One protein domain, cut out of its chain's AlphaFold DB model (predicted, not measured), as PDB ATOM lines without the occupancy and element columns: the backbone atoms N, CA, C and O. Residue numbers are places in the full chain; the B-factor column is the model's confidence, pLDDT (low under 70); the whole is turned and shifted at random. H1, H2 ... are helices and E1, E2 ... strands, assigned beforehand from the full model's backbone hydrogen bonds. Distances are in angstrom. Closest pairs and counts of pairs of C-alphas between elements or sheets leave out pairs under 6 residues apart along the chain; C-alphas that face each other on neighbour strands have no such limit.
ATOM      1  N   ILE A   2     169.679  -4.399 219.658       33.53
ATOM      2  CA  ILE A   2     169.140  -3.755 220.862       33.53
ATOM      3  C   ILE A   2     170.160  -4.089 221.945       33.53
ATOM      4  O   ILE A   2     170.501  -5.249 222.161       33.53
ATOM      5  N   HIS A   3     170.771  -3.033 222.454       31.42
ATOM      6  CA  HIS A   3     171.964  -3.023 223.278       31.42
ATOM      7  C   HIS A   3     171.534  -2.918 224.747       31.42
ATOM      8  O   HIS A   3     170.643  -2.134 225.060       31.42
ATOM      9  N   ASN A   4     172.189  -3.700 225.604       40.19
ATOM     10  CA  ASN A   4     172.426  -3.485 227.034       40.19
ATOM     11  C   ASN A   4     171.259  -3.071 227.948       40.19
ATOM     12  O   ASN A   4     170.837  -1.919 228.015       40.19
ATOM     13  N   GLY A   5     170.872  -4.017 228.801       34.22
ATOM     14  CA  GLY A   5     170.141  -3.761 230.034       34.22
ATOM     15  C   GLY A   5     169.385  -5.007 230.443       34.22
ATOM     16  O   GLY A   5     168.276  -5.219 229.969       34.22
ATOM     17  N   THR A   6     170.005  -5.843 231.272       38.78
ATOM     18  CA  THR A   6     169.402  -7.029 231.885       38.78
ATOM     19  C   THR A   6     168.020  -6.677 232.435       38.78
ATOM     20  O   THR A   6     167.911  -6.023 233.470       38.78
ATOM     21  N   LEU A   7     166.957  -7.085 231.736       40.28
ATOM     22  CA  LEU A   7     165.612  -7.089 232.294       40.28
ATOM     23  C   LEU A   7     165.605  -8.244 233.295       40.28
ATOM     24  O   LEU A   7     165.423  -9.402 232.923       40.28
ATOM     25  N   ALA A   8     165.925  -7.952 234.553       44.56
ATOM     26  CA  ALA A   8     165.802  -8.931 235.616       44.56
ATOM     27  C   ALA A   8     164.306  -9.149 235.853       44.56
ATOM     28  O   ALA A   8     163.671  -8.446 236.637       44.56
ATOM     29  N   ILE A   9     163.724 -10.108 235.137       42.75
ATOM     30  CA  ILE A   9     162.403 -10.625 235.470       42.75
ATOM     31  C   ILE A   9     162.583 -11.368 236.799       42.75
ATOM     32  O   ILE A   9     162.937 -12.545 236.815       42.75
ATOM     33  N   LYS A  10     162.403 -10.679 237.935       47.97
ATOM     34  CA  LYS A  10     162.309 -11.354 239.234       47.97
ATOM     35  C   LYS A  10     160.941 -12.029 239.270       47.97
ATOM     36  O   LYS A  10     159.940 -11.447 239.686       47.97
ATOM     37  N   THR A  11     160.883 -13.260 238.775       41.66
ATOM     38  CA  THR A  11     159.723 -14.138 238.923       41.66
ATOM     39  C   THR A  11     159.586 -14.508 240.395       41.66
ATOM     40  O   THR A  11     160.222 -15.442 240.869       41.66
ATOM     41  N   GLY A  12     158.787 -13.732 241.125       50.00
ATOM     42  CA  GLY A  12     158.479 -13.972 242.530       50.00
ATOM     43  C   GLY A  12     158.515 -12.683 243.338       50.00
ATOM     44  O   GLY A  12     159.582 -12.192 243.703       50.00
ATOM     45  N   ILE A  13     157.335 -12.141 243.644       57.81
ATOM     46  CA  ILE A  13     157.200 -11.246 244.791       57.81
ATOM     47  C   ILE A  13     157.380 -12.128 246.017       57.81
ATOM     48  O   ILE A  13     156.545 -12.993 246.266       57.81
ATOM     49  N   GLU A  14     158.464 -11.922 246.756       58.66
ATOM     50  CA  GLU A  14     158.563 -12.425 248.121       58.66
ATOM     51  C   GLU A  14     157.605 -11.582 248.962       58.66
ATOM     52  O   GLU A  14     157.852 -10.380 249.145       58.66
ATOM     53  N   PRO A  15     156.480 -12.153 249.426       56.69
ATOM     54  CA  PRO A  15     155.652 -11.440 250.378       56.69
ATOM     55  C   PRO A  15     156.531 -11.098 251.591       56.69
ATOM     56  O   PRO A  15     157.444 -11.846 251.928       56.69
ATOM     57  N   PHE A  16     156.287  -9.948 252.219       60.22
ATOM     58  CA  PHE A  16     157.014  -9.468 253.408       60.22
ATOM     59  C   PHE A  16     158.428  -8.896 253.190       60.22
ATOM     60  O   PHE A  16     159.019  -8.408 254.150       60.22
ATOM     61  N   SER A  17     158.960  -8.861 251.964       60.19
ATOM     62  CA  SER A  17     160.268  -8.234 251.723       60.19
ATOM     63  C   SER A  17     160.187  -6.699 251.810       60.19
ATOM     64  O   SER A  17     159.368  -6.061 251.145       60.19
ATOM     65  N   THR A  18     161.039  -6.088 252.637       61.41
ATOM     66  CA  THR A  18     161.173  -4.631 252.781       61.41
ATOM     67  C   THR A  18     162.642  -4.260 252.958       61.41
ATOM     68  O   THR A  18     163.378  -4.939 253.665       61.41
ATOM     69  N   THR A  19     163.074  -3.163 252.335       64.06
ATOM     70  CA  THR A  19     164.410  -2.572 252.542       64.06
ATOM     71  C   THR A  19     164.426  -1.523 253.656       64.06
ATOM     72  O   THR A  19     165.449  -0.890 253.903       64.06
ATOM     73  N   LYS A  20     163.285  -1.289 254.314       61.56
ATOM     74  CA  LYS A  20     163.161  -0.300 255.388       61.56
ATOM     75  C   LYS A  20     163.671  -0.860 256.710       61.56
ATOM     76  O   LYS A  20     163.377  -2.000 257.055       61.56
ATOM     77  N   GLU A  21     164.357  -0.010 257.467       57.78
ATOM     78  CA  GLU A  21     164.744  -0.291 258.849       57.78
ATOM     79  C   GLU A  21     163.520  -0.547 259.742       57.78
ATOM     80  O   GLU A  21     162.418  -0.030 259.507       57.78
ATOM     81  N   ILE A  22     163.738  -1.330 260.799       59.34
ATOM     82  CA  ILE A  22     162.725  -1.670 261.801       59.34
ATOM     83  C   ILE A  22     162.112  -0.374 262.362       59.34
ATOM     84  O   ILE A  22     162.819   0.527 262.804       59.34
ATOM     85  N   GLY A  23     160.781  -0.267 262.315       60.91
ATOM     86  CA  GLY A  23     160.035   0.895 262.814       60.91
ATOM     87  C   GLY A  23     159.743   2.005 261.792       60.91
ATOM     88  O   GLY A  23     158.915   2.867 262.081       60.91
ATOM     89  N   ARG A  24     160.309   1.989 260.571       56.12
ATOM     90  CA  ARG A  24     160.070   3.031 259.534       56.12
ATOM     91  C   ARG A  24     158.921   2.744 258.556       56.12
ATOM     92  O   ARG A  24     158.939   3.126 257.382       56.12
ATOM     93  N   GLY A  25     157.854   2.141 259.069       56.28
ATOM     94  CA  GLY A  25     156.687   1.739 258.290       56.28
ATOM     95  C   GLY A  25     156.823   0.311 257.775       56.28
ATOM     96  O   GLY A  25     157.888  -0.157 257.391       56.28
ATOM     97  N   THR A  26     155.706  -0.391 257.775       56.91
ATOM     98  CA  THR A  26     155.619  -1.854 257.863       56.91
ATOM     99  C   THR A  26     155.880  -2.619 256.560       56.91
ATOM    100  O   THR A  26     155.675  -3.825 256.514       56.91
ATOM    101  N   GLY A  27     156.253  -1.943 255.466       59.22
ATOM    102  CA  GLY A  27     156.382  -2.587 254.148       59.22
ATOM    103  C   GLY A  27     155.083  -3.243 253.633       59.22
ATOM    104  O   GLY A  27     155.110  -3.958 252.636       59.22
ATOM    105  N   LEU A  28     153.934  -2.992 254.280       57.97
ATOM    106  CA  LEU A  28     152.698  -3.768 254.105       57.97
ATOM    107  C   LEU A  28     152.054  -3.659 252.726       57.97
ATOM    108  O   LEU A  28     151.255  -4.521 252.385       57.97
ATOM    109  N   GLY A  29     152.349  -2.624 251.939       70.50
ATOM    110  CA  GLY A  29     151.619  -2.360 250.694       70.50
ATOM    111  C   GLY A  29     151.642  -3.545 249.722       70.50
ATOM    112  O   GLY A  29     150.596  -3.970 249.237       70.50
ATOM    113  N   LEU A  30     152.823  -4.128 249.503       75.25
ATOM    114  CA  LEU A  30     152.997  -5.283 248.617       75.25
ATOM    115  C   LEU A  30     152.491  -6.582 249.243       75.25
ATOM    116  O   LEU A  30     151.876  -7.387 248.551       75.25
ATOM    117  N   THR A  31     152.675  -6.762 250.548       75.38
ATOM    118  CA  THR A  31     152.159  -7.925 251.281       75.38
ATOM    119  C   THR A  31     150.631  -7.984 251.257       75.38
ATOM    120  O   THR A  31     150.054  -9.020 250.932       75.38
ATOM    121  N   SER A  32     149.960  -6.869 251.551       80.75
ATOM    122  CA  SER A  32     148.498  -6.767 251.530       80.75
ATOM    123  C   SER A  32     147.943  -6.943 250.118       80.75
ATOM    124  O   SER A  32     146.941  -7.640 249.938       80.75
ATOM    125  N   ALA A  33     148.605  -6.367 249.108       82.50
ATOM    126  CA  ALA A  33     148.243  -6.572 247.710       82.50
ATOM    127  C   ALA A  33     148.397  -8.045 247.306       82.50
ATOM    128  O   ALA A  33     147.453  -8.629 246.775       82.50
ATOM    129  N   TYR A  34     149.533  -8.672 247.627       83.06
ATOM    130  CA  TYR A  34     149.781 -10.091 247.372       83.06
ATOM    131  C   TYR A  34     148.699 -10.969 248.009       83.06
ATOM    132  O   TYR A  34     148.078 -11.777 247.318       83.06
ATOM    133  N   GLY A  35     148.412 -10.768 249.299       84.31
ATOM    134  CA  GLY A  35     147.388 -11.527 250.015       84.31
ATOM    135  C   GLY A  35     145.994 -11.358 249.409       84.31
ATOM    136  O   GLY A  35     145.288 -12.342 249.211       84.31
ATOM    137  N   THR A  36     145.613 -10.129 249.054       87.06
ATOM    138  CA  THR A  36     144.317  -9.842 248.415       87.06
ATOM    139  C   THR A  36     144.209 -10.529 247.058       87.06
ATOM    140  O   THR A  36     143.251 -11.253 246.801       87.06
ATOM    141  N   ILE A  37     145.219 -10.378 246.203       88.62
ATOM    142  CA  ILE A  37     145.229 -10.962 244.859       88.62
ATOM    143  C   ILE A  37     145.174 -12.490 244.939       88.62
ATOM    144  O   ILE A  37     144.388 -13.107 244.224       88.62
ATOM    145  N   LYS A  38     145.935 -13.107 245.854       86.19
ATOM    146  CA  LYS A  38     145.901 -14.560 246.072       86.19
ATOM    147  C   LYS A  38     144.557 -15.050 246.598       86.19
ATOM    148  O   LYS A  38     144.066 -16.058 246.100       86.19
ATOM    149  N   LYS A  39     143.924 -14.326 247.528       88.44
ATOM    150  CA  LYS A  39     142.566 -14.646 248.009       88.44
ATOM    151  C   LYS A  39     141.528 -14.637 246.886       88.44
ATOM    152  O   LYS A  39     140.598 -15.431 246.919       88.44
ATOM    153  N   HIS A  40     141.711 -13.789 245.876       89.38
ATOM    154  CA  HIS A  40     140.863 -13.752 244.684       89.38
ATOM    155  C   HIS A  40     141.314 -14.714 243.565       89.38
ATOM    156  O   HIS A  40     140.837 -14.603 242.438       89.38
ATOM    157  N   GLY A  41     142.233 -15.649 243.842       87.81
ATOM    158  CA  GLY A  41     142.730 -16.616 242.855       87.81
ATOM    159  C   GLY A  41     143.579 -15.994 241.741       87.81
ATOM    160  O   GLY A  41     143.748 -16.588 240.680       87.81
ATOM    161  N   GLY A  42     144.081 -14.780 241.957       88.88
ATOM    162  CA  GLY A  42     144.873 -14.038 240.992       88.88
ATOM    163  C   GLY A  42     146.374 -14.287 241.071       88.88
ATOM    164  O   GLY A  42     146.906 -15.037 241.897       88.88
ATOM    165  N   TRP A  43     147.078 -13.580 240.199       88.19
ATOM    166  CA  TRP A  43     148.526 -13.578 240.095       88.19
ATOM    167  C   TRP A  43     149.057 -12.147 240.097       88.19
ATOM    168  O   TRP A  43     148.407 -11.230 239.594       88.19
ATOM    169  N   ILE A  44     150.250 -11.964 240.659       84.88
ATOM    170  CA  ILE A  44     150.961 -10.689 240.672       84.88
ATOM    171  C   ILE A  44     152.440 -10.913 240.336       84.88
ATOM    172  O   ILE A  44     153.048 -11.866 240.828       84.88
ATOM    173  N   GLY A  45     153.009 -10.027 239.521       82.62
ATOM    174  CA  GLY A  45     154.423  -9.994 239.160       82.62
ATOM    175  C   GLY A  45     154.959  -8.567 239.071       82.62
ATOM    176  O   GLY A  45     154.188  -7.607 239.025       82.62
ATOM    177  N   LEU A  46     156.286  -8.438 239.065       80.44
ATOM    178  CA  LEU A  46     156.986  -7.160 238.957       80.44
ATOM    179  C   LEU A  46     157.996  -7.205 237.815       80.44
ATOM    180  O   LEU A  46     158.811  -8.121 237.725       80.44
ATOM    181  N   GLU A  47     157.978  -6.161 237.001       82.31
ATOM    182  CA  GLU A  47     159.022  -5.845 236.038       82.31
ATOM    183  C   GLU A  47     159.730  -4.585 236.523       82.31
ATOM    184  O   GLU A  47     159.106  -3.545 236.718       82.31
ATOM    185  N   THR A  48     161.034  -4.662 236.763       76.12
ATOM    186  CA  THR A  48     161.810  -3.519 237.250       76.12
ATOM    187  C   THR A  48     163.146  -3.449 236.536       76.12
ATOM    188  O   THR A  48     163.750  -4.471 236.203       76.12
ATOM    189  N   ALA A  49     163.603  -2.230 236.282       78.25
ATOM    190  CA  ALA A  49     164.948  -1.968 235.809       78.25
ATOM    191  C   ALA A  49     165.465  -0.687 236.464       78.25
ATOM    192  O   ALA A  49     164.732   0.298 236.607       78.25
ATOM    193  N   GLN A  50     166.738  -0.710 236.859       82.31
ATOM    194  CA  GLN A  50     167.393   0.437 237.476       82.31
ATOM    195  C   GLN A  50     167.250   1.676 236.579       82.31
ATOM    196  O   GLN A  50     167.377   1.578 235.358       82.31
ATOM    197  N   ASP A  51     166.913   2.812 237.193       84.88
ATOM    198  CA  ASP A  51     166.693   4.111 236.540       84.88
ATOM    199  C   ASP A  51     165.574   4.144 235.477       84.88
ATOM    200  O   ASP A  51     165.394   5.146 234.786       84.88
ATOM    201  N   LYS A  52     164.772   3.072 235.366       84.88
ATOM    202  CA  LYS A  52     163.602   2.981 234.470       84.88
ATOM    203  C   LYS A  52     162.273   2.844 235.215       84.88
ATOM    204  O   LYS A  52     161.215   2.962 234.602       84.88
ATOM    205  N   GLY A  53     162.325   2.614 236.525       78.88
ATOM    206  CA  GLY A  53     161.151   2.422 237.371       78.88
ATOM    207  C   GLY A  53     160.689   0.966 237.448       78.88
ATOM    208  O   GLY A  53     161.419   0.033 237.104       78.88
ATOM    209  N   THR A  54     159.466   0.784 237.949       81.38
ATOM    210  CA  THR A  54     158.885  -0.527 238.257       81.38
ATOM    211  C   THR A  54     157.440  -0.594 237.779       81.38
ATOM    212  O   THR A  54     156.652   0.312 238.050       81.38
ATOM    213  N   THR A  55     157.090  -1.699 237.131       84.25
ATOM    214  CA  THR A  55     155.748  -2.033 236.656       84.25
ATOM    215  C   THR A  55     155.227  -3.247 237.414       84.25
ATOM    216  O   THR A  55     155.900  -4.274 237.498       84.25
ATOM    217  N   SER A  56     154.008  -3.143 237.940       82.62
ATOM    218  CA  SER A  56     153.305  -4.253 238.589       82.62
ATOM    219  C   SER A  56     152.259  -4.829 237.647       82.62
ATOM    220  O   SER A  56     151.363  -4.113 237.207       82.62
ATOM    221  N   LEU A  57     152.344  -6.129 237.380       86.81
ATOM    222  CA  LEU A  57     151.375  -6.851 236.565       86.81
ATOM    223  C   LEU A  57     150.450  -7.647 237.479       86.81
ATOM    224  O   LEU A  57     150.918  -8.471 238.262       86.81
ATOM    225  N   ILE A  58     149.143  -7.402 237.381       89.38
ATOM    226  CA  ILE A  58     148.116  -8.072 238.183       89.38
ATOM    227  C   ILE A  58     147.125  -8.739 237.234       89.38
ATOM    228  O   ILE A  58     146.510  -8.072 236.405       89.38
ATOM    229  N   TYR A  59     146.945 -10.048 237.390       89.56
ATOM    230  CA  TYR A  59     145.955 -10.825 236.652       89.56
ATOM    231  C   TYR A  59     144.935 -11.387 237.634       89.56
ATOM    232  O   TYR A  59     145.296 -12.083 238.582       89.56
ATOM    233  N   LEU A  60     143.657 -11.096 237.402       92.25
ATOM    234  CA  LEU A  60     142.550 -11.626 238.190       92.25
ATOM    235  C   LEU A  60     141.684 -12.537 237.312       92.25
ATOM    236  O   LEU A  60     141.469 -12.214 236.138       92.25
ATOM    237  N   PRO A  61     141.166 -13.653 237.851       90.19
ATOM    238  CA  PRO A  61     140.197 -14.474 237.145       90.19
ATOM    239  C   PRO A  61     138.970 -13.644 236.768       90.19
ATOM    240  O   PRO A  61     138.412 -12.911 237.586       90.19
ATOM    241  N   ARG A  62     138.523 -13.771 235.519       89.00
ATOM    242  CA  ARG A  62     137.285 -13.132 235.072       89.00
ATOM    243  C   ARG A  62     136.092 -13.881 235.663       89.00
ATOM    244  O   ARG A  62     135.890 -15.049 235.341       89.00
ATOM    245  N   THR A  63     135.271 -13.197 236.457       84.50
ATOM    246  CA  THR A  63     133.979 -13.740 236.894       84.50
ATOM    247  C   THR A  63     132.894 -13.539 235.827       84.50
ATOM    248  O   THR A  63     132.920 -12.567 235.065       84.50
ATOM    249  N   LYS A  64     131.962 -14.496 235.740       82.25
ATOM    250  CA  LYS A  64     130.697 -14.379 234.990       82.25
ATOM    251  C   LYS A  64     129.514 -14.100 235.920       82.25
ATOM    252  O   LYS A  64     128.398 -13.929 235.433       82.25
TER     253      LYS A  64
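This is residues 2 to 64 of the 112 residues of an uncharacterized protein of Nitrospira sp (UniProt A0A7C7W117). A long stretch with no named element, residues 2 to 27, leads into helix H1, which makes a V with a two-stranded hairpin, E1 and E2; residues 20 to 25 stick out as a free loop. The printed part has 63 residues, with 26 in named elements, in the order H1, E1, E2. The class is mixed, helices and strands; the sheet is antiparallel. The whole is loose, with a radius of gyration of the C-alphas of 14.3 A, and flat, spanning 44 by 38 by 15 A.

Find C-alpha 28 at (152.698, -3.768, 254.105); from there H1 runs 16.1 A to residue 39. E1, residues 43 to 49, measures 20.6 A. E2, residues 53 to 59, measures 20.2 A and ends at (145.955, -10.825, 236.652).

In the hairpin, N 45 and O 57 are within hydrogen-bond range at 2.9 A. The closest C-alphas of H1 and E1, those of Ile 37 and Trp 43, are 6.4 A apart. In H1 every O i to N i+4 pair is within hydrogen-bond range.

The farthest C-alphas, His 3 and Lys 64, are 44.4 A apart. The printed part has no cut. Both links are tight. Residues 2 to 28 have pLDDT under 70.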